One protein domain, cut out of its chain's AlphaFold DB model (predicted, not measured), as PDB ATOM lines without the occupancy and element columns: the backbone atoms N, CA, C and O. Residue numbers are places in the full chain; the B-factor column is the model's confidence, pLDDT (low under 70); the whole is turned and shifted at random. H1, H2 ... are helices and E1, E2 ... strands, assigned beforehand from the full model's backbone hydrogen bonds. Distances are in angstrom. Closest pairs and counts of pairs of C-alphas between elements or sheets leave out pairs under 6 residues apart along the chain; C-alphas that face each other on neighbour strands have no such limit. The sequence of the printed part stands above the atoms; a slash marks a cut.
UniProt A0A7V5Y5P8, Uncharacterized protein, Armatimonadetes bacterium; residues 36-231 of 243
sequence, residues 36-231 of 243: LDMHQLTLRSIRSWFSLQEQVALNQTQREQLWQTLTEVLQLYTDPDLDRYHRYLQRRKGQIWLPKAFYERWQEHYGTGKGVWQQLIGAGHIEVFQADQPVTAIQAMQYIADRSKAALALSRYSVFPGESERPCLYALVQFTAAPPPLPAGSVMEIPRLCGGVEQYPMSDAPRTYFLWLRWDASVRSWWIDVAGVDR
ATOM      1  N   LEU A  36      16.648 -57.242  11.057       81.44
ATOM      2  CA  LEU A  36      15.844 -56.026  10.979       81.44
ATOM      3  C   LEU A  36      15.024 -56.055   9.701       81.44
ATOM      4  O   LEU A  36      15.582 -56.116   8.607       81.44
ATOM      5  N   ASP A  37      13.704 -56.017   9.863       83.12
ATOM      6  CA  ASP A  37      12.769 -55.880   8.753       83.12
ATOM      7  C   ASP A  37      13.017 -54.547   8.044       83.12
ATOM      8  O   ASP A  37      12.966 -53.474   8.657       83.12
ATOM      9  N   MET A  38      13.306 -54.625   6.745       81.50
ATOM     10  CA  MET A  38      13.623 -53.442   5.973       81.50
ATOM     11  C   MET A  38      12.407 -52.522   5.749       81.50
ATOM     12  O   MET A  38      12.575 -51.313   5.574       81.50
ATOM     13  N   HIS A  39      11.175 -53.038   5.832       76.94
ATOM     14  CA  HIS A  39       9.964 -52.211   5.732       76.94
ATOM     15  C   HIS A  39       9.778 -51.286   6.943       76.94
ATOM     16  O   HIS A  39       9.025 -50.315   6.875       76.94
ATOM     17  N   GLN A  40      10.486 -51.555   8.043       79.44
ATOM     18  CA  GLN A  40      10.440 -50.775   9.281       79.44
ATOM     19  C   GLN A  40      11.712 -49.938   9.494       79.44
ATOM     20  O   GLN A  40      11.985 -49.485  10.611       79.44
ATOM     21  N   LEU A  41      12.521 -49.727   8.445       82.88
ATOM     22  CA  LEU A  41      13.750 -48.945   8.567       82.88
ATOM     23  C   LEU A  41      13.438 -47.503   8.945       82.88
ATOM     24  O   LEU A  41      12.787 -46.762   8.208       82.88
ATOM     25  N   THR A  42      13.992 -47.095  10.081       86.00
ATOM     26  CA  THR A  42      14.043 -45.704  10.515       86.00
ATOM     27  C   THR A  42      15.493 -45.246  10.572       86.00
ATOM     28  O   THR A  42      16.409 -46.060  10.721       86.00
ATOM     29  N   LEU A  43      15.708 -43.929  10.553       86.06
ATOM     30  CA  LEU A  43      17.035 -43.339  10.753       86.06
ATOM     31  C   LEU A  43      17.698 -43.836  12.051       86.06
ATOM     32  O   LEU A  43      18.904 -44.068  12.091       86.06
ATOM     33  N   ARG A  44      16.901 -44.025  13.114       86.81
ATOM     34  CA  ARG A  44      17.373 -44.548  14.401       86.81
ATOM     35  C   ARG A  44      17.862 -45.989  14.265       86.81
ATOM     36  O   ARG A  44      18.935 -46.296  14.774       86.81
ATOM     37  N   SER A  45      17.106 -46.834  13.566       85.25
ATOM     38  CA  SER A  45      17.478 -48.230  13.325       85.25
ATOM     39  C   SER A  45      18.770 -48.321  12.511       85.25
ATOM     40  O   SER A  45      19.666 -49.068  12.883       85.25
ATOM     41  N   ILE A  46      18.922 -47.513  11.456       86.19
ATOM     42  CA  ILE A  46      20.157 -47.490  10.655       86.19
ATOM     43  C   ILE A  46      21.364 -47.105  11.513       86.19
ATOM     44  O   ILE A  46      22.368 -47.812  11.502       86.19
ATOM     45  N   ARG A  47      21.255 -46.041  12.317       88.56
ATOM     46  CA  ARG A  47      22.347 -45.597  13.199       88.56
ATOM     47  C   ARG A  47      22.752 -46.635  14.244       88.56
ATOM     48  O   ARG A  47      23.899 -46.632  14.665       88.56
ATOM     49  N   SER A  48      21.833 -47.494  14.687       86.25
ATOM     50  CA  SER A  48      22.163 -48.559  15.642       86.25
ATOM     51  C   SER A  48      22.665 -49.841  14.976       86.25
ATOM     52  O   SER A  48      23.249 -50.682  15.654       86.25
ATOM     53  N   TRP A  49      22.397 -50.028  13.681       87.19
ATOM     54  CA  TRP A  49      22.766 -51.230  12.928       87.19
ATOM     55  C   TRP A  49      24.066 -51.086  12.146       87.19
ATOM     56  O   TRP A  49      24.729 -52.088  11.890       87.19
ATOM     57  N   PHE A  50      24.433 -49.864  11.772       90.56
ATOM     58  CA  PHE A  50      25.636 -49.589  11.004       90.56
ATOM     59  C   PHE A  50      26.710 -48.955  11.880       90.56
ATOM     60  O   PHE A  50      26.483 -47.937  12.530       90.56
ATOM     61  N   SER A  51      27.904 -49.537  11.840       92.56
ATOM     62  CA  SER A  51      29.112 -48.884  12.342       92.56
ATOM     63  C   SER A  51      29.628 -47.884  11.307       92.56
ATOM     64  O   SER A  51      29.586 -48.159  10.109       92.56
ATOM     65  N   LEU A  52      30.106 -46.726  11.763       93.00
ATOM     66  CA  LEU A  52      30.702 -45.696  10.914       93.00
ATOM     67  C   LEU A  52      32.186 -45.546  11.257       93.00
ATOM     68  O   LEU A  52      32.529 -45.195  12.382       93.00
ATOM     69  N   GLN A  53      33.044 -45.796  10.276       93.38
ATOM     70  CA  GLN A  53      34.482 -45.584  10.337       93.38
ATOM     71  C   GLN A  53      34.855 -44.396   9.447       93.38
ATOM     72  O   GLN A  53      34.755 -44.457   8.222       93.38
ATOM     73  N   GLU A  54      35.299 -43.310  10.072       90.94
ATOM     74  CA  GLU A  54      35.716 -42.078   9.401       90.94
ATOM     75  C   GLU A  54      37.247 -42.059   9.258       90.94
ATOM     76  O   GLU A  54      37.955 -41.827  10.235       90.94
ATOM     77  N   GLN A  55      37.778 -42.301   8.052       92.12
ATOM     78  CA  GLN A  55      39.201 -42.032   7.756       92.12
ATOM     79  C   GLN A  55      39.460 -40.534   7.572       92.12
ATOM     80  O   GLN A  55      40.575 -40.054   7.760       92.12
ATOM     81  N   VAL A  56      38.408 -39.796   7.216       89.88
ATOM     82  CA  VAL A  56      38.360 -38.339   7.161       89.88
ATOM     83  C   VAL A  56      37.178 -37.861   7.996       89.88
ATOM     84  O   VAL A  56      36.095 -38.444   7.934       89.88
ATOM     85  N   ALA A  57      37.385 -36.806   8.782       90.44
ATOM     86  CA  ALA A  57      36.347 -36.263   9.646       90.44
ATOM     87  C   ALA A  57      35.193 -35.681   8.820       90.44
ATOM     88  O   ALA A  57      35.394 -34.783   7.999       90.44
ATOM     89  N   LEU A  58      33.975 -36.156   9.080       91.44
ATOM     90  CA  LEU A  58      32.769 -35.573   8.505       91.44
ATOM     91  C   LEU A  58      32.274 -34.398   9.344       91.44
ATOM     92  O   LEU A  58      32.180 -34.478  10.574       91.44
ATOM     93  N   ASN A  59      31.859 -33.322   8.672       92.69
ATOM     94  CA  ASN A  59      31.069 -32.293   9.339       92.69
ATOM     95  C   ASN A  59      29.651 -32.812   9.655       92.69
ATOM     96  O   ASN A  59      29.197 -33.832   9.125       92.69
ATOM     97  N   GLN A  60      28.934 -32.104  10.532       93.19
ATOM     98  CA  GLN A  60      27.610 -32.533  10.988       93.19
ATOM     99  C   GLN A  60      26.621 -32.717   9.826       93.19
ATOM    100  O   GLN A  60      25.928 -33.732   9.773       93.19
ATOM    101  N   THR A  61      26.601 -31.792   8.863       91.69
ATOM    102  CA  THR A  61      25.717 -31.868   7.692       91.69
ATOM    103  C   THR A  61      26.024 -33.090   6.831       91.69
ATOM    104  O   THR A  61      25.111 -33.832   6.482       91.69
ATOM    105  N   GLN A  62      27.298 -33.345   6.524       92.69
ATOM    106  CA  GLN A  62      27.726 -34.520   5.765       92.69
ATOM    107  C   GLN A  62      27.298 -35.804   6.473       92.69
ATOM    108  O   GLN A  62      26.715 -36.684   5.843       92.69
ATOM    109  N   ARG A  63      27.519 -35.903   7.788       93.69
ATOM    110  CA  ARG A  63      27.147 -37.088   8.569       93.69
ATOM    111  C   ARG A  63      25.633 -37.301   8.602       93.69
ATOM    112  O   ARG A  63      25.160 -38.415   8.399       93.69
ATOM    113  N   GLU A  64      24.849 -36.252   8.830       93.06
ATOM    114  CA  GLU A  64      23.385 -36.342   8.832       93.06
ATOM    115  C   GLU A  64      22.834 -36.753   7.465       93.06
ATOM    116  O   GLU A  64      21.992 -37.652   7.388       93.06
ATOM    117  N   GLN A  65      23.364 -36.164   6.393       91.75
ATOM    118  CA  GLN A  65      22.988 -36.502   5.023       91.75
ATOM    119  C   GLN A  65      23.400 -37.923   4.634       91.75
ATOM    120  O   GLN A  65      22.680 -38.564   3.867       91.75
ATOM    121  N   LEU A  66      24.511 -38.444   5.163       93.06
ATOM    122  CA  LEU A  66      24.936 -39.828   4.935       93.06
ATOM    123  C   LEU A  66      23.885 -40.793   5.480       93.06
ATOM    124  O   LEU A  66      23.388 -41.652   4.754       93.06
ATOM    125  N   TRP A  67      23.482 -40.595   6.738       93.44
ATOM    126  CA  TRP A  67      22.477 -41.432   7.387       93.44
ATOM    127  C   TRP A  67      21.112 -41.358   6.699       93.44
ATOM    128  O   TRP A  67      20.460 -42.387   6.509       93.44
ATOM    129  N   GLN A  68      20.686 -40.158   6.301       91.06
ATOM    130  CA  GLN A  68      19.439 -39.971   5.557       91.06
ATOM    131  C   GLN A  68      19.494 -40.676   4.200       91.06
ATOM    132  O   GLN A  68      18.595 -41.444   3.871       91.06
ATOM    133  N   THR A  69      20.577 -40.477   3.448       88.25
ATOM    134  CA  THR A  69      20.758 -41.093   2.129       88.25
ATOM    135  C   THR A  69      20.784 -42.607   2.216       88.25
ATOM    136  O   THR A  69      20.099 -43.259   1.436       88.25
ATOM    137  N   LEU A  70      21.511 -43.177   3.178       90.06
ATOM    138  CA  LEU A  70      21.538 -44.622   3.369       90.06
ATOM    139  C   LEU A  70      20.144 -45.172   3.696       90.06
ATOM    140  O   LEU A  70      19.733 -46.171   3.115       90.06
ATOM    141  N   THR A  71      19.395 -44.497   4.572       88.88
ATOM    142  CA  THR A  71      18.023 -44.903   4.917       88.88
ATOM    143  C   THR A  71      17.120 -44.901   3.682       88.88
ATOM    144  O   THR A  71      16.450 -45.896   3.412       88.88
ATOM    145  N   GLU A  72      17.134 -43.814   2.904       82.94
ATOM    146  CA  GLU A  72      16.324 -43.695   1.687       82.94
ATOM    147  C   GLU A  72      16.717 -44.741   0.640       82.94
ATOM    148  O   GLU A  72      15.847 -45.381   0.055       82.94
ATOM    149  N   VAL A  73      18.020 -44.945   0.418       81.50
ATOM    150  CA  VAL A  73      18.518 -45.951  -0.525       81.50
ATOM    151  C   VAL A  73      18.053 -47.339  -0.102       81.50
ATOM    152  O   VAL A  73      17.454 -48.032  -0.912       81.50
ATOM    153  N   LEU A  74      18.228 -47.740   1.158       82.50
ATOM    154  CA  LEU A  74      17.768 -49.057   1.612       82.50
ATOM    155  C   LEU A  74      16.251 -49.235   1.426       82.50
ATOM    156  O   LEU A  74      15.811 -50.270   0.926       82.50
ATOM    157  N   GLN A  75      15.456 -48.203   1.717       79.75
ATOM    158  CA  GLN A  75      14.007 -48.230   1.503       79.75
ATOM    159  C   GLN A  75      13.615 -48.351   0.020       79.75
ATOM    160  O   GLN A  75      12.680 -49.085  -0.292       79.75
ATOM    161  N   LEU A  76      14.323 -47.679  -0.899       74.38
ATOM    162  CA  LEU A  76      14.058 -47.750  -2.347       74.38
ATOM    163  C   LEU A  76      14.202 -49.159  -2.918       74.38
ATOM    164  O   LEU A  76      13.504 -49.522  -3.857       74.38
ATOM    165  N   TYR A  77      15.134 -49.935  -2.375       71.31
ATOM    166  CA  TYR A  77      15.370 -51.308  -2.808       71.31
ATOM    167  C   TYR A  77      14.553 -52.327  -2.004       71.31
ATOM    168  O   TYR A  77      14.526 -53.492  -2.378       71.31
ATOM    169  N   THR A  78      13.869 -51.914  -0.935       71.38
ATOM    170  CA  THR A  78      12.952 -52.772  -0.159       71.38
ATOM    171  C   THR A  78      11.546 -52.773  -0.746       71.38
ATOM    172  O   THR A  78      10.872 -53.797  -0.807       71.38
ATOM    173  N   ASP A  79      11.104 -51.605  -1.190       71.06
ATOM    174  CA  ASP A  79       9.796 -51.379  -1.779       71.06
ATOM    175  C   ASP A  79      10.033 -50.651  -3.106       71.06
ATOM    176  O   ASP A  79      10.283 -49.438  -3.087       71.06
ATOM    177  N   PRO A  80      10.066 -51.383  -4.238       65.12
ATOM    178  CA  PRO A  80      10.455 -50.861  -5.542       65.12
ATOM    179  C   PRO A  80       9.342 -50.010  -6.171       65.12
ATOM    180  O   PRO A  80       8.928 -50.211  -7.313       65.12
ATOM    181  N   ASP A  81       8.873 -49.023  -5.417       73.75
ATOM    182  CA  ASP A  81       7.993 -47.958  -5.864       73.75
ATOM    183  C   ASP A  81       8.770 -47.058  -6.836       73.75
ATOM    184  O   ASP A  81       9.654 -46.276  -6.466       73.75
ATOM    185  N   LEU A  82       8.428 -47.190  -8.114       67.81
ATOM    186  CA  LEU A  82       9.010 -46.425  -9.207       67.81
ATOM    187  C   LEU A  82       8.802 -44.912  -9.037       67.81
ATOM    188  O   LEU A  82       9.704 -44.143  -9.366       67.81
ATOM    189  N   ASP A  83       7.674 -44.468  -8.477       74.56
ATOM    190  CA  ASP A  83       7.431 -43.050  -8.202       74.56
ATOM    191  C   ASP A  83       8.302 -42.567  -7.044       74.56
ATOM    192  O   ASP A  83       8.794 -41.435  -7.045       74.56
ATOM    193  N   ARG A  84       8.541 -43.412  -6.036       74.31
ATOM    194  CA  ARG A  84       9.527 -43.122  -4.983       74.31
ATOM    195  C   ARG A  84      10.934 -43.022  -5.565       74.31
ATOM    196  O   ARG A  84      11.650 -42.082  -5.221       74.31
ATOM    197  N   TYR A  85      11.310 -43.918  -6.477       70.50
ATOM    198  CA  TYR A  85      12.604 -43.879  -7.157       70.50
ATOM    199  C   TYR A  85      12.761 -42.635  -8.039       70.50
ATOM    200  O   TYR A  85      13.768 -41.931  -7.955       70.50
ATOM    201  N   HIS A  86      11.736 -42.299  -8.820       69.69
ATOM    202  CA  HIS A  86      11.721 -41.099  -9.645       69.69
ATOM    203  C   HIS A  86      11.787 -39.827  -8.790       69.69
ATOM    204  O   HIS A  86      12.602 -38.958  -9.073       69.69
ATOM    205  N   ARG A  87      11.034 -39.742  -7.683       75.69
ATOM    206  CA  ARG A  87      11.131 -38.623  -6.724       75.69
ATOM    207  C   ARG A  87      12.494 -38.547  -6.043       75.69
ATOM    208  O   ARG A  87      12.987 -37.447  -5.808       75.69
ATOM    209  N   TYR A  88      13.109 -39.681  -5.703       73.00
ATOM    210  CA  TYR A  88      14.473 -39.711  -5.166       73.00
ATOM    211  C   TYR A  88      15.460 -39.101  -6.162       73.00
ATOM    212  O   TYR A  88      16.226 -38.208  -5.808       73.00
ATOM    213  N   LEU A  89      15.383 -39.538  -7.415       68.38
ATOM    214  CA  LEU A  89      16.207 -39.026  -8.493       68.38
ATOM    215  C   LEU A  89      15.940 -37.529  -8.744       68.38
ATOM    216  O   LEU A  89      16.883 -36.738  -8.748       68.38
ATOM    217  N   GLN A  90      14.676 -37.117  -8.872       68.81
ATOM    218  CA  GLN A  90      14.288 -35.730  -9.143       68.81
ATOM    219  C   GLN A  90      14.718 -34.757  -8.042       68.81
ATOM    220  O   GLN A  90      15.277 -33.701  -8.327       68.81
ATOM    221  N   ARG A  91      14.499 -35.114  -6.768       68.06
ATOM    222  CA  ARG A  91      14.894 -34.263  -5.630       68.06
ATOM    223  C   ARG A  91      16.385 -33.967  -5.623       68.06
ATOM    224  O   ARG A  91      16.788 -32.944  -5.081       68.06
ATOM    225  N   ARG A  92      17.190 -34.867  -6.183       64.25
ATOM    226  CA  ARG A  92      18.634 -34.786  -6.059       64.25
ATOM    227  C   ARG A  92      19.325 -34.311  -7.348       64.25
ATOM    228  O   ARG A  92      20.284 -33.564  -7.224       64.25
ATOM    229  N   LYS A  93      18.885 -34.676  -8.573       58.41
ATOM    230  CA  LYS A  93      19.485 -34.138  -9.834       58.41
ATOM    231  C   LYS A  93      18.634 -33.056 -10.514       58.41
ATOM    232  O   LYS A  93      18.961 -32.636 -11.622       58.41
ATOM    233  N   GLY A  94      17.529 -32.634  -9.903       61.66
ATOM    234  CA  GLY A  94      16.566 -31.741 -10.542       61.66
ATOM    235  C   GLY A  94      15.719 -32.474 -11.587       61.66
ATOM    236  O   GLY A  94      15.179 -33.547 -11.329       61.66
ATOM    237  N   GLN A  95      15.562 -31.902 -12.780       52.34
ATOM    238  CA  GLN A  95      14.707 -32.487 -13.813       52.34
ATOM    239  C   GLN A  95      15.435 -33.626 -14.540       52.34
ATOM    240  O   GLN A  95      16.262 -33.398 -15.417       52.34
ATOM    241  N   ILE A  96      15.123 -34.868 -14.173       56.44
ATOM    242  CA  ILE A  96      15.627 -36.062 -14.857       56.44
ATOM    243  C   ILE A  96      14.529 -36.597 -15.760       56.44
ATOM    244  O   ILE A  96      13.420 -36.867 -15.304       56.44
ATOM    245  N   TRP A  97      14.862 -36.797 -17.030       53.09
ATOM    246  CA  TRP A  97      14.063 -37.621 -17.921       53.09
ATOM    247  C   TRP A  97      14.576 -39.058 -17.845       53.09
ATOM    248  O   TRP A  97      15.722 -39.334 -18.203       53.09
ATOM    249  N   LEU A  98      13.745 -39.970 -17.342       57.62
ATOM    250  CA  LEU A  98      14.028 -41.399 -17.405       57.62
ATOM    251  C   LEU A  98      13.556 -41.927 -18.771       57.62
ATOM    252  O   LEU A  98      12.378 -41.777 -19.101       57.62
ATOM    253  N   PRO A  99      14.432 -42.543 -19.583       53.12
ATOM    254  CA  PRO A  99      14.013 -43.136 -20.846       53.12
ATOM    255  C   PRO A  99      12.977 -44.239 -20.628       53.12
ATOM    256  O   PRO A  99      13.068 -44.991 -19.659       53.12
ATOM    257  N   LYS A 100      12.038 -44.418 -21.564       57.16
ATOM    258  CA  LYS A 100      11.044 -45.509 -21.515       57.16
ATOM    259  C   LYS A 100      11.684 -46.889 -21.281       57.16
ATOM    260  O   LYS A 100      11.203 -47.650 -20.453       57.16
ATOM    261  N   ALA A 101      12.828 -47.152 -21.913       56.06
ATOM    262  CA  ALA A 101      13.586 -48.388 -21.726       56.06
ATOM    263  C   ALA A 101      14.086 -48.596 -20.280       56.06
ATOM    264  O   ALA A 101      14.230 -49.730 -19.835       56.06
ATOM    265  N   PHE A 102      14.346 -47.517 -19.530       57.53
ATOM    266  CA  PHE A 102      14.663 -47.612 -18.105       57.53
ATOM    267  C   PHE A 102      13.434 -48.051 -17.305       57.53
ATOM    268  O   PHE A 102      13.553 -48.916 -16.445       57.53
ATOM    269  N   TYR A 103      12.265 -47.476 -17.599       59.84
ATOM    270  CA  TYR A 103      11.007 -47.842 -16.947       59.84
ATOM    271  C   TYR A 103      10.639 -49.304 -17.185       59.84
ATOM    272  O   TYR A 103      10.320 -50.009 -16.233       59.84
ATOM    273  N   GLU A 104      10.735 -49.754 -18.434       59.66
ATOM    274  CA  GLU A 104      10.461 -51.139 -18.824       59.66
ATOM    275  C   GLU A 104      11.413 -52.093 -18.091       59.66
ATOM    276  O   GLU A 104      10.951 -52.988 -17.389       59.66
ATOM    277  N   ARG A 105      12.725 -51.817 -18.090       57.47
ATOM    278  CA  ARG A 105      13.696 -52.623 -17.329       57.47
ATOM    279  C   ARG A 105      13.471 -52.578 -15.819       57.47
ATOM    280  O   ARG A 105      13.607 -53.598 -15.154       57.47
ATOM    281  N   TRP A 106      13.126 -51.420 -15.254       59.09
ATOM    282  CA  TRP A 106      12.815 -51.305 -13.827       59.09
ATOM    283  C   TRP A 106      11.599 -52.149 -13.457       59.09
ATOM    284  O   TRP A 106      11.623 -52.850 -12.450       59.09
ATOM    285  N   GLN A 107      10.542 -52.106 -14.267       61.50
ATOM    286  CA  GLN A 107       9.344 -52.912 -14.053       61.50
ATOM    287  C   GLN A 107       9.613 -54.407 -14.255       61.50
ATOM    288  O   GLN A 107       9.138 -55.211 -13.463       61.50
ATOM    289  N   GLU A 108      10.418 -54.785 -15.245       58.03
ATOM    290  CA  GLU A 108      10.838 -56.175 -15.447       58.03
ATOM    291  C   GLU A 108      11.637 -56.712 -14.251       58.03
ATOM    292  O   GLU A 108      11.409 -57.835 -13.812       58.03
ATOM    293  N   HIS A 109      12.555 -55.909 -13.700       54.69
ATOM    294  CA  HIS A 109      13.496 -56.372 -12.672       54.69
ATOM    295  C   HIS A 109      12.976 -56.183 -11.240       54.69
ATOM    296  O   HIS A 109      13.363 -56.925 -10.340       54.69
ATOM    297  N   TYR A 110      12.119 -55.187 -11.014       55.69
ATOM    298  CA  TYR A 110      11.655 -54.789  -9.682       55.69
ATOM    299  C   TYR A 110      10.133 -54.576  -9.598       55.69
ATOM    300  O   TYR A 110       9.585 -54.442  -8.507       55.69
ATOM    301  N   GLY A 111       9.413 -54.568 -10.722       52.66
ATOM    302  CA  GLY A 111       7.966 -54.321 -10.784       52.66
ATOM    303  C   GLY A 111       7.089 -55.486 -10.324       52.66
ATOM    304  O   GLY A 111       5.871 -55.341 -10.272       52.66
ATOM    305  N   THR A 112       7.671 -56.618  -9.917       57.16
ATOM    306  CA  THR A 112       6.929 -57.742  -9.316       57.16
ATOM    307  C   THR A 112       6.447 -57.455  -7.887       57.16
ATOM    308  O   THR A 112       5.943 -58.358  -7.219       57.16
ATOM    309  N   GLY A 113       6.646 -56.232  -7.377       54.41
ATOM    310  CA  GLY A 113       6.242 -55.805  -6.032       54.41
ATOM    311  C   GLY A 113       7.069 -56.425  -4.902       54.41
ATOM    312  O   GLY A 113       6.752 -56.244  -3.730       54.41
ATOM    313  N   LYS A 114       8.128 -57.164  -5.241       59.88
ATOM    314  CA  LYS A 114       9.062 -57.763  -4.289       59.88
ATOM    315  C   LYS A 114      10.371 -56.988  -4.403       59.88
ATOM    316  O   LYS A 114      11.010 -57.044  -5.448       59.88
ATOM    317  N   GLY A 115      10.734 -56.219  -3.376       62.47
ATOM    318  CA  GLY A 115      12.022 -55.523  -3.345       62.47
ATOM    319  C   GLY A 115      13.213 -56.474  -3.415       62.47
ATOM    320  O   GLY A 115      13.077 -57.687  -3.338       62.47
ATOM    321  N   VAL A 116      14.408 -55.918  -3.543       67.62
ATOM    322  CA  VAL A 116      15.676 -56.661  -3.570       67.62
ATOM    323  C   VAL A 116      16.020 -57.232  -2.197       67.62
ATOM    324  O   VAL A 116      16.624 -58.299  -2.098       67.62
ATOM    325  N   TRP A 117      15.623 -56.533  -1.136       75.94
ATOM    326  CA  TRP A 117      15.955 -56.877   0.240       75.94
ATOM    327  C   TRP A 117      14.701 -56.887   1.102       75.94
ATOM    328  O   TRP A 117      13.881 -55.980   1.013       75.94
ATOM    329  N   GLN A 118      14.581 -57.888   1.969       76.06
ATOM    330  CA  GLN A 118      13.513 -57.945   2.965       76.06
ATOM    331  C   GLN A 118      14.045 -57.717   4.381       76.06
ATOM    332  O   GLN A 118      13.370 -57.117   5.214       76.06
ATOM    333  N   GLN A 119      15.253 -58.203   4.678       83.31
ATOM    334  CA  GLN A 119      15.813 -58.157   6.030       83.31
ATOM    335  C   GLN A 119      17.296 -57.813   6.001       83.31
ATOM    336  O   GLN A 119      18.043 -58.403   5.225       83.31
ATOM    337  N   LEU A 120      17.734 -56.924   6.893       85.00
ATOM    338  CA  LEU A 120      19.143 -56.805   7.268       85.00
ATOM    339  C   LEU A 120      19.509 -57.929   8.233       85.00
ATOM    340  O   LEU A 120      18.765 -58.222   9.172       85.00
ATOM    341  N   ILE A 121      20.667 -58.538   8.003       84.94
ATOM    342  CA  ILE A 121      21.202 -59.648   8.784       84.94
ATOM    343  C   ILE A 121      22.528 -59.200   9.395       84.94
ATOM    344  O   ILE A 121      23.514 -59.018   8.685       84.94
ATOM    345  N   GLY A 122      22.555 -59.046  10.719       83.12
ATOM    346  CA  GLY A 122      23.733 -58.545  11.427       83.12
ATOM    347  C   GLY A 122      24.093 -57.087  11.112       83.12
ATOM    348  O   GLY A 122      23.378 -56.377  10.404       83.12
ATOM    349  N   ALA A 123      25.210 -56.631  11.679       85.69
ATOM    350  CA  ALA A 123      25.653 -55.248  11.562       85.69
ATOM    351  C   ALA A 123      26.110 -54.897  10.142       85.69
ATOM    352  O   ALA A 123      26.788 -55.677   9.471       85.69
ATOM    353  N   GLY A 124      25.791 -53.675   9.728       88.94
ATOM    354  CA  GLY A 124      26.420 -53.042   8.584       88.94
ATOM    355  C   GLY A 124      27.681 -52.274   8.983       88.94
ATOM    356  O   GLY A 124      27.908 -51.927  10.148       88.94
ATOM    357  N   HIS A 125      28.499 -51.971   7.992       92.88
ATOM    358  CA  HIS A 125      29.710 -51.187   8.136       92.88
ATOM    359  C   HIS A 125      29.747 -50.091   7.078       92.88
ATOM    360  O   HIS A 125      29.370 -50.316   5.930       92.88
ATOM    361  N   ILE A 126      30.179 -48.901   7.473       93.88
ATOM    362  CA  ILE A 126      30.368 -47.760   6.590       93.88
ATOM    363  C   ILE A 126      31.792 -47.272   6.770       93.88
ATOM    364  O   ILE A 126      32.174 -46.883   7.870       93.88
ATOM    365  N   GLU A 127      32.541 -47.234   5.682       94.12
ATOM    366  CA  GLU A 127      33.870 -46.643   5.640       94.12
ATOM    367  C   GLU A 127      33.825 -45.366   4.813       94.12
ATOM    368  O   GLU A 127      33.449 -45.395   3.642       94.12
ATOM    369  N   VAL A 128      34.220 -44.252   5.419       93.50
ATOM    370  CA  VAL A 128      34.282 -42.942   4.773       93.50
ATOM    371  C   VAL A 128      35.730 -42.559   4.540       93.50
ATOM    372  O   VAL A 128      36.534 -42.578   5.472       93.50
ATOM    373  N   PHE A 129      36.048 -42.163   3.313       91.56
ATOM    374  CA  PHE A 129      37.396 -41.786   2.903       91.56
ATOM    375  C   PHE A 129      37.360 -40.697   1.830       91.56
ATOM    376  O   PHE A 129      36.324 -40.410   1.224       91.56
ATOM    377  N   GLN A 130      38.512 -40.074   1.611       90.25
ATOM    378  CA  GLN A 130      38.691 -38.989   0.659       90.25
ATOM    379  C   GLN A 130      39.691 -39.404  -0.422       90.25
ATOM    380  O   GLN A 130      40.673 -40.082  -0.124       90.25
ATOM    381  N   ALA A 131      39.465 -38.970  -1.660       85.69
ATOM    382  CA  ALA A 131      40.422 -39.097  -2.752       85.69
ATOM    383  C   ALA A 131      40.694 -37.729  -3.390       85.69
ATOM    384  O   ALA A 131      39.785 -36.918  -3.575       85.69
ATOM    385  N   ASP A 132      41.947 -37.479  -3.763       85.00
ATOM    386  CA  ASP A 132      42.346 -36.229  -4.426       85.00
ATOM    387  C   ASP A 132      41.865 -36.152  -5.878       85.00
ATOM    388  O   ASP A 132      41.763 -35.069  -6.456       85.00
ATOM    389  N   GLN A 133      41.591 -37.314  -6.472       81.44
ATOM    390  CA  GLN A 133      41.056 -37.456  -7.815       81.44
ATOM    391  C   GLN A 133      39.691 -38.149  -7.770       81.44
ATOM    392  O   GLN A 133      39.492 -39.041  -6.940       81.44
ATOM    393  N   PRO A 134      38.782 -37.790  -8.689       77.94
ATOM    394  CA  PRO A 134      37.535 -38.509  -8.883       77.94
ATOM    395  C   PRO A 134      37.797 -39.994  -9.134       77.94
ATOM    396  O   PRO A 134      38.494 -40.370 -10.077       77.94
ATOM    397  N   VAL A 135      37.220 -40.836  -8.284       76.44
ATOM    398  CA  VAL A 135      37.133 -42.278  -8.497       76.44
ATOM    399  C   VAL A 135      36.043 -42.523  -9.531       76.44
ATOM    400  O   VAL A 135      34.875 -42.205  -9.303       76.44
ATOM    401  N   THR A 136      36.436 -43.067 -10.678       72.81
ATOM    402  CA  THR A 136      35.505 -43.490 -11.730       72.81
ATOM    403  C   THR A 136      34.657 -44.670 -11.259       72.81
ATOM    404  O   THR A 136      35.081 -45.444 -10.397       72.81
ATOM    405  N   ALA A 137      33.497 -44.888 -11.886       68.62
ATOM    406  CA  ALA A 137      32.678 -46.068 -11.603       68.62
ATOM    407  C   ALA A 137      33.483 -47.375 -11.748       68.62
ATOM    408  O   ALA A 137      33.348 -48.270 -10.921       68.62
ATOM    409  N   ILE A 138      34.376 -47.472 -12.742       68.06
ATOM    410  CA  ILE A 138      35.243 -48.647 -12.951       68.06
ATOM    411  C   ILE A 138      36.171 -48.879 -11.758       68.06
ATOM    412  O   ILE A 138      36.262 -49.997 -11.255       68.06
ATOM    413  N   GLN A 139      36.816 -47.825 -11.264       76.19
ATOM    414  CA  GLN A 139      37.679 -47.924 -10.089       76.19
ATOM    415  C   GLN A 139      36.876 -48.267  -8.829       76.19
ATOM    416  O   GLN A 139      37.295 -49.125  -8.060       76.19
ATOM    417  N   ALA A 140      35.696 -47.671  -8.630       74.94
ATOM    418  CA  ALA A 140      34.807 -48.011  -7.515       74.94
ATOM    419  C   ALA A 140      34.388 -49.493  -7.544       74.94
ATOM    420  O   ALA A 140      34.383 -50.170  -6.514       74.94
ATOM    421  N   MET A 141      34.096 -50.028  -8.733       71.62
ATOM    422  CA  MET A 141      33.812 -51.450  -8.929       71.62
ATOM    423  C   MET A 141      35.015 -52.335  -8.565       71.62
ATOM    424  O   MET A 141      34.831 -53.360  -7.909       71.62
ATOM    425  N   GLN A 142      36.236 -51.932  -8.932       73.69
ATOM    426  CA  GLN A 142      37.469 -52.630  -8.542       73.69
ATOM    427  C   GLN A 142      37.681 -52.608  -7.023       73.69
ATOM    428  O   GLN A 142      37.929 -53.655  -6.440       73.69
ATOM    429  N   TYR A 143      37.464 -51.467  -6.358       76.62
ATOM    430  CA  TYR A 143      37.530 -51.374  -4.893       76.62
ATOM    431  C   TYR A 143      36.579 -52.352  -4.191       76.62
ATOM    432  O   TYR A 143      36.943 -52.966  -3.185       76.62
ATOM    433  N   ILE A 144      35.358 -52.504  -4.710       73.81
ATOM    434  CA  ILE A 144      34.387 -53.474  -4.189       73.81
ATOM    435  C   ILE A 144      34.893 -54.908  -4.415       73.81
ATOM    436  O   ILE A 144      34.827 -55.733  -3.502       73.81
ATOM    437  N   ALA A 145      35.428 -55.202  -5.602       71.31
ATOM    438  CA  ALA A 145      35.965 -56.519  -5.943       71.31
ATOM    439  C   ALA A 145      37.217 -56.893  -5.126       71.31
ATOM    440  O   ALA A 145      37.369 -58.043  -4.729       71.31
ATOM    441  N   ASP A 146      38.091 -55.946  -4.793       74.62
ATOM    442  CA  ASP A 146      39.277 -56.228  -3.973       74.62
ATOM    443  C   ASP A 146      38.905 -56.596  -2.530       74.62
ATOM    444  O   ASP A 146      39.574 -57.400  -1.875       74.62
ATOM    445  N   ARG A 147      37.796 -56.036  -2.032       72.44
ATOM    446  CA  ARG A 147      37.266 -56.302  -0.686       72.44
ATOM    447  C   ARG A 147      36.406 -57.557  -0.621       72.44
ATOM    448  O   ARG A 147      36.179 -58.079   0.470       72.44
ATOM    449  N   SER A 148      35.986 -58.083  -1.767       68.06
ATOM    450  CA  SER A 148      35.271 -59.347  -1.846       68.06
ATOM    451  C   SER A 148      35.769 -60.221  -2.987       68.06
ATOM    452  O   SER A 148      35.555 -59.955  -4.168       68.06
ATOM    453  N   LYS A 149      36.284 -61.394  -2.608       60.72
ATOM    454  CA  LYS A 149      36.773 -62.438  -3.522       60.72
ATOM    455  C   LYS A 149      35.724 -62.935  -4.530       60.72
ATOM    456  O   LYS A 149      36.069 -63.718  -5.415       60.72
ATOM    457  N   ALA A 150      34.459 -62.547  -4.375       60.66
ATOM    458  CA  ALA A 150      33.368 -62.975  -5.232       60.66
ATOM    459  C   ALA A 150      32.327 -61.872  -5.508       60.66
ATOM    460  O   ALA A 150      31.234 -62.210  -5.961       60.66
ATOM    461  N   ALA A 151      32.620 -60.590  -5.262       57.97
ATOM    462  CA  ALA A 151      31.643 -59.532  -5.511       57.97
ATOM    463  C   ALA A 151      31.392 -59.312  -7.003       57.97
ATOM    464  O   ALA A 151      32.288 -59.346  -7.849       57.97
ATOM    465  N   LEU A 152      30.131 -59.051  -7.310       55.50
ATOM    466  CA  LEU A 152      29.688 -58.483  -8.563       55.50
ATOM    467  C   LEU A 152      29.399 -57.009  -8.335       55.50
ATOM    468  O   LEU A 152      28.607 -56.667  -7.457       55.50
ATOM    469  N   ALA A 153      30.010 -56.151  -9.141       56.94
ATOM    470  CA  ALA A 153      29.755 -54.728  -9.092       56.94
ATOM    471  C   ALA A 153      28.803 -54.329 -10.229       56.94
ATOM    472  O   ALA A 153      29.000 -54.673 -11.393       56.94
ATOM    473  N   LEU A 154      27.736 -53.639  -9.852       52.91
ATOM    474  CA  LEU A 154      26.649 -53.162 -10.689       52.91
ATOM    475  C   LEU A 154      26.784 -51.653 -10.806       52.91
ATOM    476  O   LEU A 154      26.407 -50.894  -9.908       52.91
ATOM    477  N   SER A 155      27.314 -51.206 -11.935       47.91
ATOM    478  CA  SER A 155      27.160 -49.814 -12.324       47.91
ATOM    479  C   SER A 155      25.746 -49.629 -12.868       47.91
ATOM    480  O   SER A 155      25.320 -50.330 -13.788       47.91
ATOM    481  N   ARG A 156      24.985 -48.691 -12.302       51.00
ATOM    482  CA  ARG A 156      23.819 -48.155 -13.010       51.00
ATOM    483  C   ARG A 156      24.341 -47.146 -14.032       51.00
ATOM    484  O   ARG A 156      25.250 -46.393 -13.711       51.00
ATOM    485  N   TYR A 157      23.729 -47.090 -15.218       40.47
ATOM    486  CA  TYR A 157      24.025 -46.167 -16.339       40.47
ATOM    487  C   TYR A 157      23.908 -44.656 -16.011       40.47
ATOM    488  O   TYR A 157      23.752 -43.815 -16.895       40.47
ATOM    489  N   SER A 158      23.931 -44.283 -14.739       42.62
ATOM    490  CA  SER A 158      23.778 -42.924 -14.263       42.62
ATOM    491  C   SER A 158      25.134 -42.231 -14.240       42.62
ATOM    492  O   SER A 158      25.852 -42.313 -13.254       42.62
ATOM    493  N   VAL A 159      25.443 -41.466 -15.283       39.12
ATOM    494  CA  VAL A 159      26.466 -40.416 -15.195       39.12
ATOM    495  C   VAL A 159      25.960 -39.372 -14.184       39.12
ATOM    496  O   VAL A 159      24.818 -38.895 -14.285       39.12
ATOM    497  N   PHE A 160      26.735 -39.077 -13.139       50.00
ATOM    498  CA  PHE A 160      26.396 -38.045 -12.154       50.00
ATOM    499  C   PHE A 160      27.227 -36.780 -12.410       50.00
ATOM    500  O   PHE A 160      28.454 -36.871 -12.467       50.00
ATOM    501  N   PRO A 161      26.600 -35.591 -12.509       42.41
ATOM    502  CA  PRO A 161      27.344 -34.334 -12.510       42.41
ATOM    503  C   PRO A 161      28.132 -34.218 -11.194       42.41
ATOM    504  O   PRO A 161      27.646 -34.639 -10.150       42.41
ATOM    505  N   GLY A 162      29.386 -33.762 -11.254       51.03
ATOM    506  CA  GLY A 162      30.278 -33.643 -10.087       51.03
ATOM    507  C   GLY A 162      31.605 -34.405 -10.185       51.03
ATOM    508  O   GLY A 162      32.349 -34.450  -9.214       51.03
ATOM    509  N   GLU A 163      31.949 -34.972 -11.348       52.25
ATOM    510  CA  GLU A 163      33.259 -35.606 -11.614       52.25
ATOM    511  C   GLU A 163      34.465 -34.648 -11.517       52.25
ATOM    512  O   GLU A 163      35.587 -35.045 -11.790       52.25
ATOM    513  N   SER A 164      34.274 -33.384 -11.145       54.75
ATOM    514  CA  SER A 164      35.329 -32.365 -11.125       54.75
ATOM    515  C   SER A 164      35.598 -31.758  -9.745       54.75
ATOM    516  O   SER A 164      36.512 -30.943  -9.624       54.75
ATOM    517  N   GLU A 165      34.836 -32.114  -8.705       61.22
ATOM    518  CA  GLU A 165      35.037 -31.552  -7.362       61.22
ATOM    519  C   GLU A 165      36.219 -32.223  -6.661       61.22
ATOM    520  O   GLU A 165      36.258 -33.442  -6.553       61.22
ATOM    521  N   ARG A 166      37.186 -31.435  -6.175       67.81
ATOM    522  CA  ARG A 166      38.341 -31.932  -5.413       67.81
ATOM    523  C   ARG A 166      38.435 -31.211  -4.062       67.81
ATOM    524  O   ARG A 166      38.319 -29.985  -4.044       67.81
ATOM    525  N   PRO A 167      38.711 -31.924  -2.960       75.00
ATOM    526  CA  PRO A 167      38.837 -33.378  -2.882       75.00
ATOM    527  C   PRO A 167      37.474 -34.095  -2.911       75.00
ATOM    528  O   PRO A 167      36.464 -33.557  -2.457       75.00
ATOM    529  N   CYS A 168      37.452 -35.319  -3.440       84.06
ATOM    530  CA  CYS A 168      36.250 -36.141  -3.545       84.06
ATOM    531  C   CYS A 168      36.042 -36.949  -2.263       84.06
ATOM    532  O   CYS A 168      36.958 -37.629  -1.802       84.06
ATOM    533  N   LEU A 169      34.832 -36.928  -1.713       89.56
ATOM    534  CA  LEU A 169      34.485 -37.652  -0.493       89.56
ATOM    535  C   LEU A 169      33.561 -38.834  -0.822       89.56
ATOM    536  O   LEU A 169      32.551 -38.673  -1.510       89.56
ATOM    537  N   TYR A 170      33.907 -40.014  -0.311       90.75
ATOM    538  CA  TYR A 170      33.238 -41.280  -0.603       90.75
ATOM    539  C   TYR A 170      32.868 -42.035   0.670       90.75
ATOM    540  O   TYR A 170      33.503 -41.873   1.712       90.75
ATOM    541  N   ALA A 171      31.838 -42.873   0.572       91.94
ATOM    542  CA  ALA A 171      31.479 -43.833   1.600       91.94
ATOM    543  C   ALA A 171      31.210 -45.203   0.969       91.94
ATOM    544  O   ALA A 171      30.316 -45.335   0.131       91.94
ATOM    545  N   LEU A 172      31.952 -46.228   1.389       91.88
ATOM    546  CA  LEU A 172      31.615 -47.615   1.093       91.88
ATOM    547  C   LEU A 172      30.738 -48.153   2.216       91.88
ATOM    548  O   LEU A 172      31.164 -48.242   3.364       91.88
ATOM    549  N   VAL A 173      29.527 -48.560   1.868       91.50
ATOM    550  CA  VAL A 173      28.598 -49.228   2.773       91.50
ATOM    551  C   VAL A 173      28.626 -50.720   2.476       91.50
ATOM    552  O   VAL A 173      28.371 -51.117   1.346       91.50
ATOM    553  N   GLN A 174      28.879 -51.543   3.485       90.94
ATOM    554  CA  GLN A 174      28.816 -52.998   3.426       90.94
ATOM    555  C   GLN A 174      27.757 -53.501   4.408       90.94
ATOM    556  O   GLN A 174      27.751 -53.111   5.573       90.94
ATOM    557  N   PHE A 175      26.857 -54.377   3.976       89.19
ATOM    558  CA  PHE A 175      25.866 -54.994   4.865       89.19
ATOM    559  C   PHE A 175      25.420 -56.345   4.337       89.19
ATOM    560  O   PHE A 175      25.517 -56.606   3.145       89.19
ATOM    561  N   THR A 176      24.891 -57.200   5.206       88.25
ATOM    562  CA  THR A 176      24.286 -58.462   4.772       88.25
ATOM    563  C   THR A 176      22.772 -58.328   4.779       88.25
ATOM    564  O   THR A 176      22.196 -57.817   5.738       88.25
ATOM    565  N   ALA A 177      22.121 -58.772   3.707       84.75
ATOM    566  CA  ALA A 177      20.671 -58.770   3.606       84.75
ATOM    567  C   ALA A 177      20.135 -60.074   3.017       84.75
ATOM    568  O   ALA A 177      20.777 -60.715   2.182       84.75
ATOM    569  N   ALA A 178      18.944 -60.459   3.462       81.00
ATOM    570  CA  ALA A 178      18.186 -61.552   2.876       81.00
ATOM    571  C   ALA A 178      17.280 -61.011   1.755       81.00
ATOM    572  O   ALA A 178      16.612 -59.987   1.966       81.00
ATOM    573  N   PRO A 179      17.250 -61.672   0.582       71.81
ATOM    574  CA  PRO A 179      16.263 -61.365  -0.445       71.81
ATOM    575  C   PRO A 179      14.849 -61.737   0.040       71.81
ATOM    576  O   PRO A 179      14.712 -62.486   1.013       71.81
ATOM    577  N   PRO A 180      13.783 -61.236  -0.608       68.75
ATOM    578  CA  PRO A 180      12.444 -61.770  -0.372       68.75
ATOM    579  C   PRO A 180      12.395 -63.268  -0.723       68.75
ATOM    580  O   PRO A 180      13.167 -63.713  -1.574       68.75
ATOM    581  N   PRO A 181      11.463 -64.049  -0.148       67.06
ATOM    582  CA  PRO A 181      11.270 -65.442  -0.527       67.06
ATOM    583  C   PRO A 181      10.901 -65.537  -2.009       67.06
ATOM    584  O   PRO A 181       9.893 -64.973  -2.476       67.06
ATOM    585  N   LEU A 182      11.744 -66.249  -2.749       64.25
ATOM    586  CA  LEU A 182      11.601 -66.435  -4.182       64.25
ATOM    587  C   LEU A 182      11.136 -67.860  -4.494       64.25
ATOM    588  O   LEU A 182      11.471 -68.800  -3.776       64.25
ATOM    589  N   PRO A 183      10.335 -68.054  -5.559       61.41
ATOM    590  CA  PRO A 183      10.064 -69.391  -6.070       61.41
ATOM    591  C   PRO A 183      11.375 -70.136  -6.344       61.41
ATOM    592  O   PRO A 183      12.333 -69.542  -6.849       61.41
ATOM    593  N   ALA A 184      11.416 -71.434  -6.050       57.41
ATOM    594  CA  ALA A 184      12.578 -72.261  -6.352       57.41
ATOM    595  C   ALA A 184      12.967 -72.139  -7.840       57.41
ATOM    596  O   ALA A 184      12.108 -72.214  -8.717       57.41
ATOM    597  N   GLY A 185      14.259 -71.931  -8.112       58.62
ATOM    598  CA  GLY A 185      14.766 -71.724  -9.474       58.62
ATOM    599  C   GLY A 185      14.632 -70.292 -10.001       58.62
ATOM    600  O   GLY A 185      14.887 -70.067 -11.181       58.62
ATOM    601  N   SER A 186      14.259 -69.322  -9.158       62.28
ATOM    602  CA  SER A 186      14.280 -67.908  -9.542       62.28
ATOM    603  C   SER A 186      15.689 -67.455  -9.901       62.28
ATOM    604  O   SER A 186      16.673 -67.828  -9.260       62.28
ATOM    605  N   VAL A 187      15.774 -66.604 -10.914       60.19
ATOM    606  CA  VAL A 187      17.026 -66.062 -11.424       60.19
ATOM    607  C   VAL A 187      16.921 -64.544 -11.401       60.19
ATOM    608  O   VAL A 187      15.937 -63.979 -11.867       60.19
ATOM    609  N   MET A 188      17.925 -63.883 -10.836       58.59
ATOM    610  CA  MET A 188      18.107 -62.448 -10.963       58.59
ATOM    611  C   MET A 188      18.929 -62.193 -12.215       58.59
ATOM    612  O   MET A 188      20.079 -62.619 -12.329       58.59
ATOM    613  N   GLU A 189      18.310 -61.506 -13.158       55.12
ATOM    614  CA  GLU A 189      18.955 -61.038 -14.369       55.12
ATOM    615  C   GLU A 189      19.695 -59.742 -14.077       55.12
ATOM    616  O   GLU A 189      19.129 -58.767 -13.583       55.12
ATOM    617  N   ILE A 190      21.000 -59.756 -14.328       53.56
ATOM    618  CA  ILE A 190      21.863 -58.614 -14.087       53.56
ATOM    619  C   ILE A 190      22.439 -58.147 -15.423       53.56
ATOM    620  O   ILE A 190      23.199 -58.888 -16.055       53.56
ATOM    621  N   PRO A 191      22.128 -56.915 -15.860       46.84
ATOM    622  CA  PRO A 191      22.726 -56.342 -17.057       46.84
ATOM    623  C   PRO A 191      24.246 -56.215 -16.907       46.84
ATOM    624  O   PRO A 191      24.733 -55.638 -15.932       46.84
ATOM    625  N   ARG A 192      25.002 -56.715 -17.889       49.03
ATOM    626  CA  ARG A 192      26.449 -56.480 -17.980       49.03
ATOM    627  C   ARG A 192      26.744 -55.146 -18.663       49.03
ATOM    628  O   ARG A 192      26.034 -54.733 -19.577       49.03
ATOM    629  N   LEU A 193      27.852 -54.520 -18.262       40.78
ATOM    630  CA  LEU A 193      28.346 -53.257 -18.826       40.78
ATOM    631  C   LEU A 193      28.597 -53.330 -20.343       40.78
ATOM    632  O   LEU A 193      28.246 -52.394 -21.056       40.78
ATOM    633  N   CYS A 194      29.112 -54.458 -20.843       37.88
ATOM    634  CA  CYS A 194      29.483 -54.641 -22.254       37.88
ATOM    635  C   CYS A 194      28.387 -55.318 -23.103       37.88
ATOM    636  O   CYS A 194      28.661 -55.836 -24.183       37.88
ATOM    637  N   GLY A 195      27.137 -55.313 -22.624       42.56
ATOM    638  CA  GLY A 195      26.011 -55.980 -23.275       42.56
ATOM    639  C   GLY A 195      25.819 -57.430 -22.815       42.56
ATOM    640  O   GLY A 195      26.760 -58.128 -22.441       42.56
ATOM    641  N   GLY A 196      24.560 -57.870 -22.819       49.41
ATOM    642  CA  GLY A 196      24.134 -59.173 -22.303       49.41
ATOM    643  C   GLY A 196      23.576 -59.121 -20.878       49.41
ATOM    644  O   GLY A 196      23.693 -58.124 -20.163       49.41
ATOM    645  N   VAL A 197      22.940 -60.220 -20.488       51.28
ATOM    646  CA  VAL A 197      22.352 -60.431 -19.165       51.28
ATOM    647  C   VAL A 197      23.075 -61.604 -18.529       51.28
ATOM    648  O   VAL A 197      23.188 -62.670 -19.133       51.28
ATOM    649  N   GLU A 198      23.587 -61.411 -17.322       55.00
ATOM    650  CA  GLU A 198      24.082 -62.517 -16.519       55.00
ATOM    651  C   GLU A 198      22.969 -62.990 -15.591       55.00
ATOM    652  O   GLU A 198      22.405 -62.221 -14.813       55.00
ATOM    653  N   GLN A 199      22.634 -64.266 -15.727       57.22
ATOM    654  CA  GLN A 199      21.605 -64.932 -14.951       57.22
ATOM    655  C   GLN A 199      22.208 -65.449 -13.647       57.22
ATOM    656  O   GLN A 199      23.098 -66.300 -13.648       57.22
ATOM    657  N   TYR A 200      21.725 -64.925 -12.524       56.38
ATOM    658  CA  TYR A 200      22.163 -65.330 -11.196       56.38
ATOM    659  C   TYR A 200      21.085 -66.142 -10.498       56.38
ATOM    660  O   TYR A 200      20.023 -65.588 -10.222       56.38
ATOM    661  N   PRO A 201      21.341 -67.412 -10.136       58.19
ATOM    662  CA  PRO A 201      20.393 -68.163  -9.335       58.19
ATOM    663  C   PRO A 201      20.192 -67.427  -8.012       58.19
ATOM    664  O   PRO A 201      21.138 -67.171  -7.249       58.19
ATOM    665  N   MET A 202      18.947 -67.037  -7.773       60.34
ATOM    666  CA  MET A 202      18.548 -66.462  -6.509       60.34
ATOM    667  C   MET A 202      18.456 -67.599  -5.509       60.34
ATOM    668  O   MET A 202      17.709 -68.558  -5.679       60.34
ATOM    669  N   SER A 203      19.286 -67.493  -4.483       63.62
ATOM    670  CA  SER A 203      19.206 -68.342  -3.306       63.62
ATOM    671  C   SER A 203      18.531 -67.520  -2.224       63.62
ATOM    672  O   SER A 203      18.831 -66.333  -2.097       63.62
ATOM    673  N   ASP A 204      17.694 -68.162  -1.415       67.00
ATOM    674  CA  ASP A 204      17.094 -67.549  -0.227       67.00
ATOM    675  C   ASP A 204      18.139 -67.250   0.872       67.00
ATOM    676  O   ASP A 204      17.817 -66.695   1.925       67.00
ATOM    677  N   ALA A 205      19.407 -67.622   0.654       74.81
ATOM    678  CA  ALA A 205      20.499 -67.324   1.563       74.81
ATOM    679  C   ALA A 205      20.808 -65.811   1.606       74.81
ATOM    680  O   ALA A 205      20.888 -65.162   0.556       74.81
ATOM    681  N   PRO A 206      21.057 -65.248   2.804       80.19
ATOM    682  CA  PRO A 206      21.564 -63.891   2.940       80.19
ATOM    683  C   PRO A 206      22.868 -63.677   2.171       80.19
ATOM    684  O   PRO A 206      23.727 -64.558   2.128       80.19
ATOM    685  N   ARG A 207      23.030 -62.481   1.605       78.81
ATOM    686  CA  ARG A 207      24.230 -62.081   0.861       78.81
ATOM    687  C   ARG A 207      24.758 -60.756   1.362       78.81
ATOM    688  O   ARG A 207      23.991 -59.927   1.851       78.81
ATOM    689  N   THR A 208      26.058 -60.556   1.219       83.94
ATOM    690  CA  THR A 208      26.685 -59.268   1.490       83.94
ATOM    691  C   THR A 208      26.531 -58.360   0.277       83.94
ATOM    692  O   THR A 208      26.777 -58.765  -0.856       83.94
ATOM    693  N   TYR A 209      26.088 -57.136   0.522       83.12
ATOM    694  CA  TYR A 209      25.884 -56.076  -0.447       83.12
ATOM    695  C   TYR A 209      26.838 -54.926  -0.160       83.12
ATOM    696  O   TYR A 209      27.202 -54.668   0.990       83.12
ATOM    697  N   PHE A 210      27.190 -54.220  -1.226       85.38
ATOM    698  CA  PHE A 210      28.066 -53.062  -1.208       85.38
ATOM    699  C   PHE A 210      27.349 -51.886  -1.862       85.38
ATOM    700  O   PHE A 210      26.771 -52.042  -2.934       85.38
ATOM    701  N   LEU A 211      27.382 -50.707  -1.250       85.75
ATOM    702  CA  LEU A 211      26.922 -49.465  -1.869       85.75
ATOM    703  C   LEU A 211      28.070 -48.471  -1.834       85.75
ATOM    704  O   LEU A 211      28.619 -48.180  -0.774       85.75
ATOM    705  N   TRP A 212      28.413 -47.944  -2.996       85.06
ATOM    706  CA  TRP A 212      29.361 -46.859  -3.138       85.06
ATOM    707  C   TRP A 212      28.597 -45.548  -3.168       85.06
ATOM    708  O   TRP A 212      27.825 -45.292  -4.098       85.06
ATOM    709  N   LEU A 213      28.797 -44.731  -2.138       87.19
ATOM    710  CA  LEU A 213      28.218 -43.405  -2.041       87.19
ATOM    711  C   LEU A 213      29.280 -42.334  -2.302       87.19
ATOM    712  O   LEU A 213      30.403 -42.436  -1.815       87.19
ATOM    713  N   ARG A 214      28.909 -41.272  -3.011       86.50
ATOM    714  CA  ARG A 214      29.749 -40.091  -3.252       86.50
ATOM    715  C   ARG A 214      29.075 -38.842  -2.701       86.50
ATOM    716  O   ARG A 214      27.881 -38.655  -2.913       86.50
ATOM    717  N   TRP A 215      29.820 -37.983  -2.019       86.69
ATOM    718  CA  TRP A 215      29.351 -36.651  -1.643       86.69
ATOM    719  C   TRP A 215      29.397 -35.696  -2.837       86.69
ATOM    720  O   TRP A 215      30.350 -35.702  -3.610       86.69
ATOM    721  N   ASP A 216      28.380 -34.854  -2.954       80.56
ATOM    722  CA  ASP A 216      28.295 -33.777  -3.935       80.56
ATOM    723  C   ASP A 216      28.072 -32.463  -3.187       80.56
ATOM    724  O   ASP A 216      27.056 -32.284  -2.498       80.56
ATOM    725  N   ALA A 217      29.044 -31.555  -3.277       80.50
ATOM    726  CA  ALA A 217      28.991 -30.296  -2.552       80.50
ATOM    727  C   ALA A 217      27.960 -29.327  -3.145       80.50
ATOM    728  O   ALA A 217      27.404 -28.519  -2.394       80.50
ATOM    729  N   SER A 218      27.660 -29.433  -4.445       76.06
ATOM    730  CA  SER A 218      26.712 -28.556  -5.142       76.06
ATOM    731  C   SER A 218      25.286 -28.698  -4.603       76.06
ATOM    732  O   SER A 218      24.591 -27.699  -4.405       76.06
ATOM    733  N   VAL A 219      24.881 -29.926  -4.270       76.00
ATOM    734  CA  VAL A 219      23.567 -30.233  -3.676       76.00
ATOM    735  C   VAL A 219      23.641 -30.579  -2.189       76.00
ATOM    736  O   VAL A 219      22.619 -30.865  -1.567       76.00
ATOM    737  N   ARG A 220      24.848 -30.551  -1.609       84.12
ATOM    738  CA  ARG A 220      25.136 -30.883  -0.206       84.12
ATOM    739  C   ARG A 220      24.533 -32.224   0.219       84.12
ATOM    740  O   ARG A 220      23.891 -32.314   1.267       84.12
ATOM    741  N   SER A 221      24.721 -33.263  -0.591       85.50
ATOM    742  CA  SER A 221      24.158 -34.587  -0.309       85.50
ATOM    743  C   SER A 221      25.031 -35.736  -0.817       85.50
ATOM    744  O   SER A 221      25.966 -35.534  -1.589       85.50
ATOM    745  N   TRP A 222      24.724 -36.952  -0.359       86.44
ATOM    746  CA  TRP A 222      25.383 -38.186  -0.794       86.44
ATOM    747  C   TRP A 222      24.622 -38.862  -1.931       86.44
ATOM    748  O   TRP A 222      23.413 -38.701  -2.069       86.44
ATOM    749  N   TRP A 223      25.309 -39.685  -2.714       79.31
ATOM    750  CA  TRP A 223      24.755 -40.273  -3.927       79.31
ATOM    751  C   TRP A 223      25.199 -41.697  -4.123       79.31
ATOM    752  O   TRP A 223      26.395 -41.945  -4.117       79.31
ATOM    753  N   ILE A 224      24.255 -42.608  -4.360       77.50
ATOM    754  CA  ILE A 224      24.606 -43.960  -4.787       77.50
ATOM    755  C   ILE A 224      25.115 -43.947  -6.226       77.50
ATOM    756  O   ILE A 224      24.389 -43.568  -7.146       77.50
ATOM    757  N   ASP A 225      26.356 -44.382  -6.393       68.62
ATOM    758  CA  ASP A 225      27.061 -44.425  -7.673       68.62
ATOM    759  C   ASP A 225      27.128 -45.867  -8.199       68.62
ATOM    760  O   ASP A 225      26.668 -46.187  -9.296       68.62
ATOM    761  N   VAL A 226      27.593 -46.782  -7.345       66.38
ATOM    762  CA  VAL A 226      27.746 -48.210  -7.646       66.38
ATOM    763  C   VAL A 226      27.073 -49.026  -6.549       66.38
ATOM    764  O   VAL A 226      27.164 -48.696  -5.369       66.38
ATOM    765  N   ALA A 227      26.399 -50.107  -6.929       70.56
ATOM    766  CA  ALA A 227      25.934 -51.128  -5.994       70.56
ATOM    767  C   ALA A 227      26.635 -52.447  -6.315       70.56
ATOM    768  O   ALA A 227      26.980 -52.689  -7.459       70.56
ATOM    769  N   GLY A 228      26.841 -53.324  -5.347       70.00
ATOM    770  CA  GLY A 228      27.433 -54.635  -5.571       70.00
ATOM    771  C   GLY A 228      26.868 -55.687  -4.634       70.00
ATOM    772  O   GLY A 228      26.216 -55.361  -3.642       70.00
ATOM    773  N   VAL A 229      27.099 -56.956  -4.960       72.62
ATOM    774  CA  VAL A 229      26.647 -58.102  -4.163       72.62
ATOM    775  C   VAL A 229      27.639 -59.256  -4.255       72.62
ATOM    776  O   VAL A 229      28.180 -59.532  -5.326       72.62
ATOM    777  N   ASP A 230      27.848 -59.959  -3.148       72.56
ATOM    778  CA  ASP A 230      28.621 -61.196  -3.110       72.56
ATOM    779  C   ASP A 230      27.913 -62.324  -3.861       72.56
ATOM    780  O   ASP A 230      26.702 -62.552  -3.738       72.56
ATOM    781  N   ARG A 231      28.680 -63.075  -4.653       61.00
ATOM    782  CA  ARG A 231      28.187 -64.312  -5.259       61.00
ATOM    783  C   ARG A 231      28.039 -65.399  -4.199       61.00
ATOM    784  O   ARG A 231      28.843 -65.503  -3.279       61.00
TER     785      ARG A 231
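Overview. This is residues 36 to 231 of the 243 residues of an uncharacterized protein of Armatimonadetes bacterium (UniProt A0A7V5Y5P8). A strongly twisted sheet of six strands curls round the long helix H2 on one face, while H5 packs on the opposite face, over E7 and E8. H1 stands up from the sheet on the same face as H2, H3 runs back close to H2, and H4 and the small hairpin of E5 and E6 lie off the six-stranded sheet. The printed part has 196 residues with five named helices and eight named strands, in the order H1 E1 H2 H3 H4 E2 H5 E3 E4 E5 E6 E7 E8. The large sheet has the order E1, E2, E4, E7, E8, E3 and is mixed; E5 and E6 form an antiparallel sheet of two, and the class is mixed, helices and strands. The whole is compact, with a radius of gyration of the C-alphas of 16.2 A and spans of 46 by 36 by 32 A.

Along the chain. In the large sheet, E1 is residues 50 to 54, E2 residues 119 to 131 with 32.3 A from first to last C-alpha, E4 residues 168 to 178 with 31.8 A, E7 residues 207 to 216 with 29.0 A, E8 residues 221 to 230 with 27.1 A, and E3 residues 151 to 155. E2 bends by 82 degrees at residue 122 and E8 by 52 degrees at residue 225. H2, residues 60 to 78, is the longest helix at 27.4 A, from C-alpha 60 at (27.610, -32.533, 10.988) to C-alpha 78 at (12.952, -52.772, -0.159). H1 is residues 43 to 49, H3 residues 82 to 93, H4 residues 100 to 110 and H5 residues 137 to 147. E5 is residues 187 to 191 and E6 residues 197 to 201. The last element, E8, ends with C-alpha 230 at (28.621, -61.196, -3.110).

Arrangement. E1 and E3 are the edge strands of the large sheet. E1 and E2 are parallel, with N 53 and O 126 2.8 A apart; E1, H2, H3, H4 and E2 make a strand-helix-strand unit, two parallel neighbour strands with helices between. E2 and E4 are antiparallel, with N 125 and O 174 at 2.8 A. E4 and E7 are antiparallel, with N 173 and O 211 at 2.8 A. The hairpin E7 and E8 has N 212 and O 226 at 2.8 A, and E8 and E3 are antiparallel, with N 154 and O 227 at 2.7 A. These N and O pairs are within hydrogen-bond range. H2 and H5 are on opposite faces, which gives three layers, helices on both faces of a sheet. The closest C-alphas of H2 and E8, those of Gln 65 and Ser 221, are 5.8 A apart. H5 has a height over the sheet of 7.9 A and runs slantwise to the strands, at 51 degrees to E8 on the local plane. H1 is over E2 and touches H2, about perpendicular at 86 degrees; their closest C-alphas are Leu 43 and Thr 71, 6.1 A apart. H3 is close to H2 but not clearly touching, at a shallow tilt of 25 degrees, opposite ways, with the C-alphas of Leu 76 and Tyr 85 closest at 6.3 A. H3 only grazes the sheet, with its residues 89 to 92. H4 is not on the sheet; its closest C-alpha to E5 is that of His 109, 7.4 A from that of Glu 189. In the hairpin E5 and E6, N 190 and O 198 are within hydrogen-bond range at 2.9 A. In H1, H2, H3, H4 and H5 every O i to N i+4 pair is within hydrogen-bond range.

Size, cuts and confidence. The two C-alphas farthest apart, those of Arg 166 and Ala 184, are 47.9 A from each other. The printed part has no cut. The link from E3 to E4, residues 156 to 167, is long. The mean pLDDT of the printed part is 72.8; 80 residues are under 70, among them residues 89 to 116, 148 to 166 and 180 to 204.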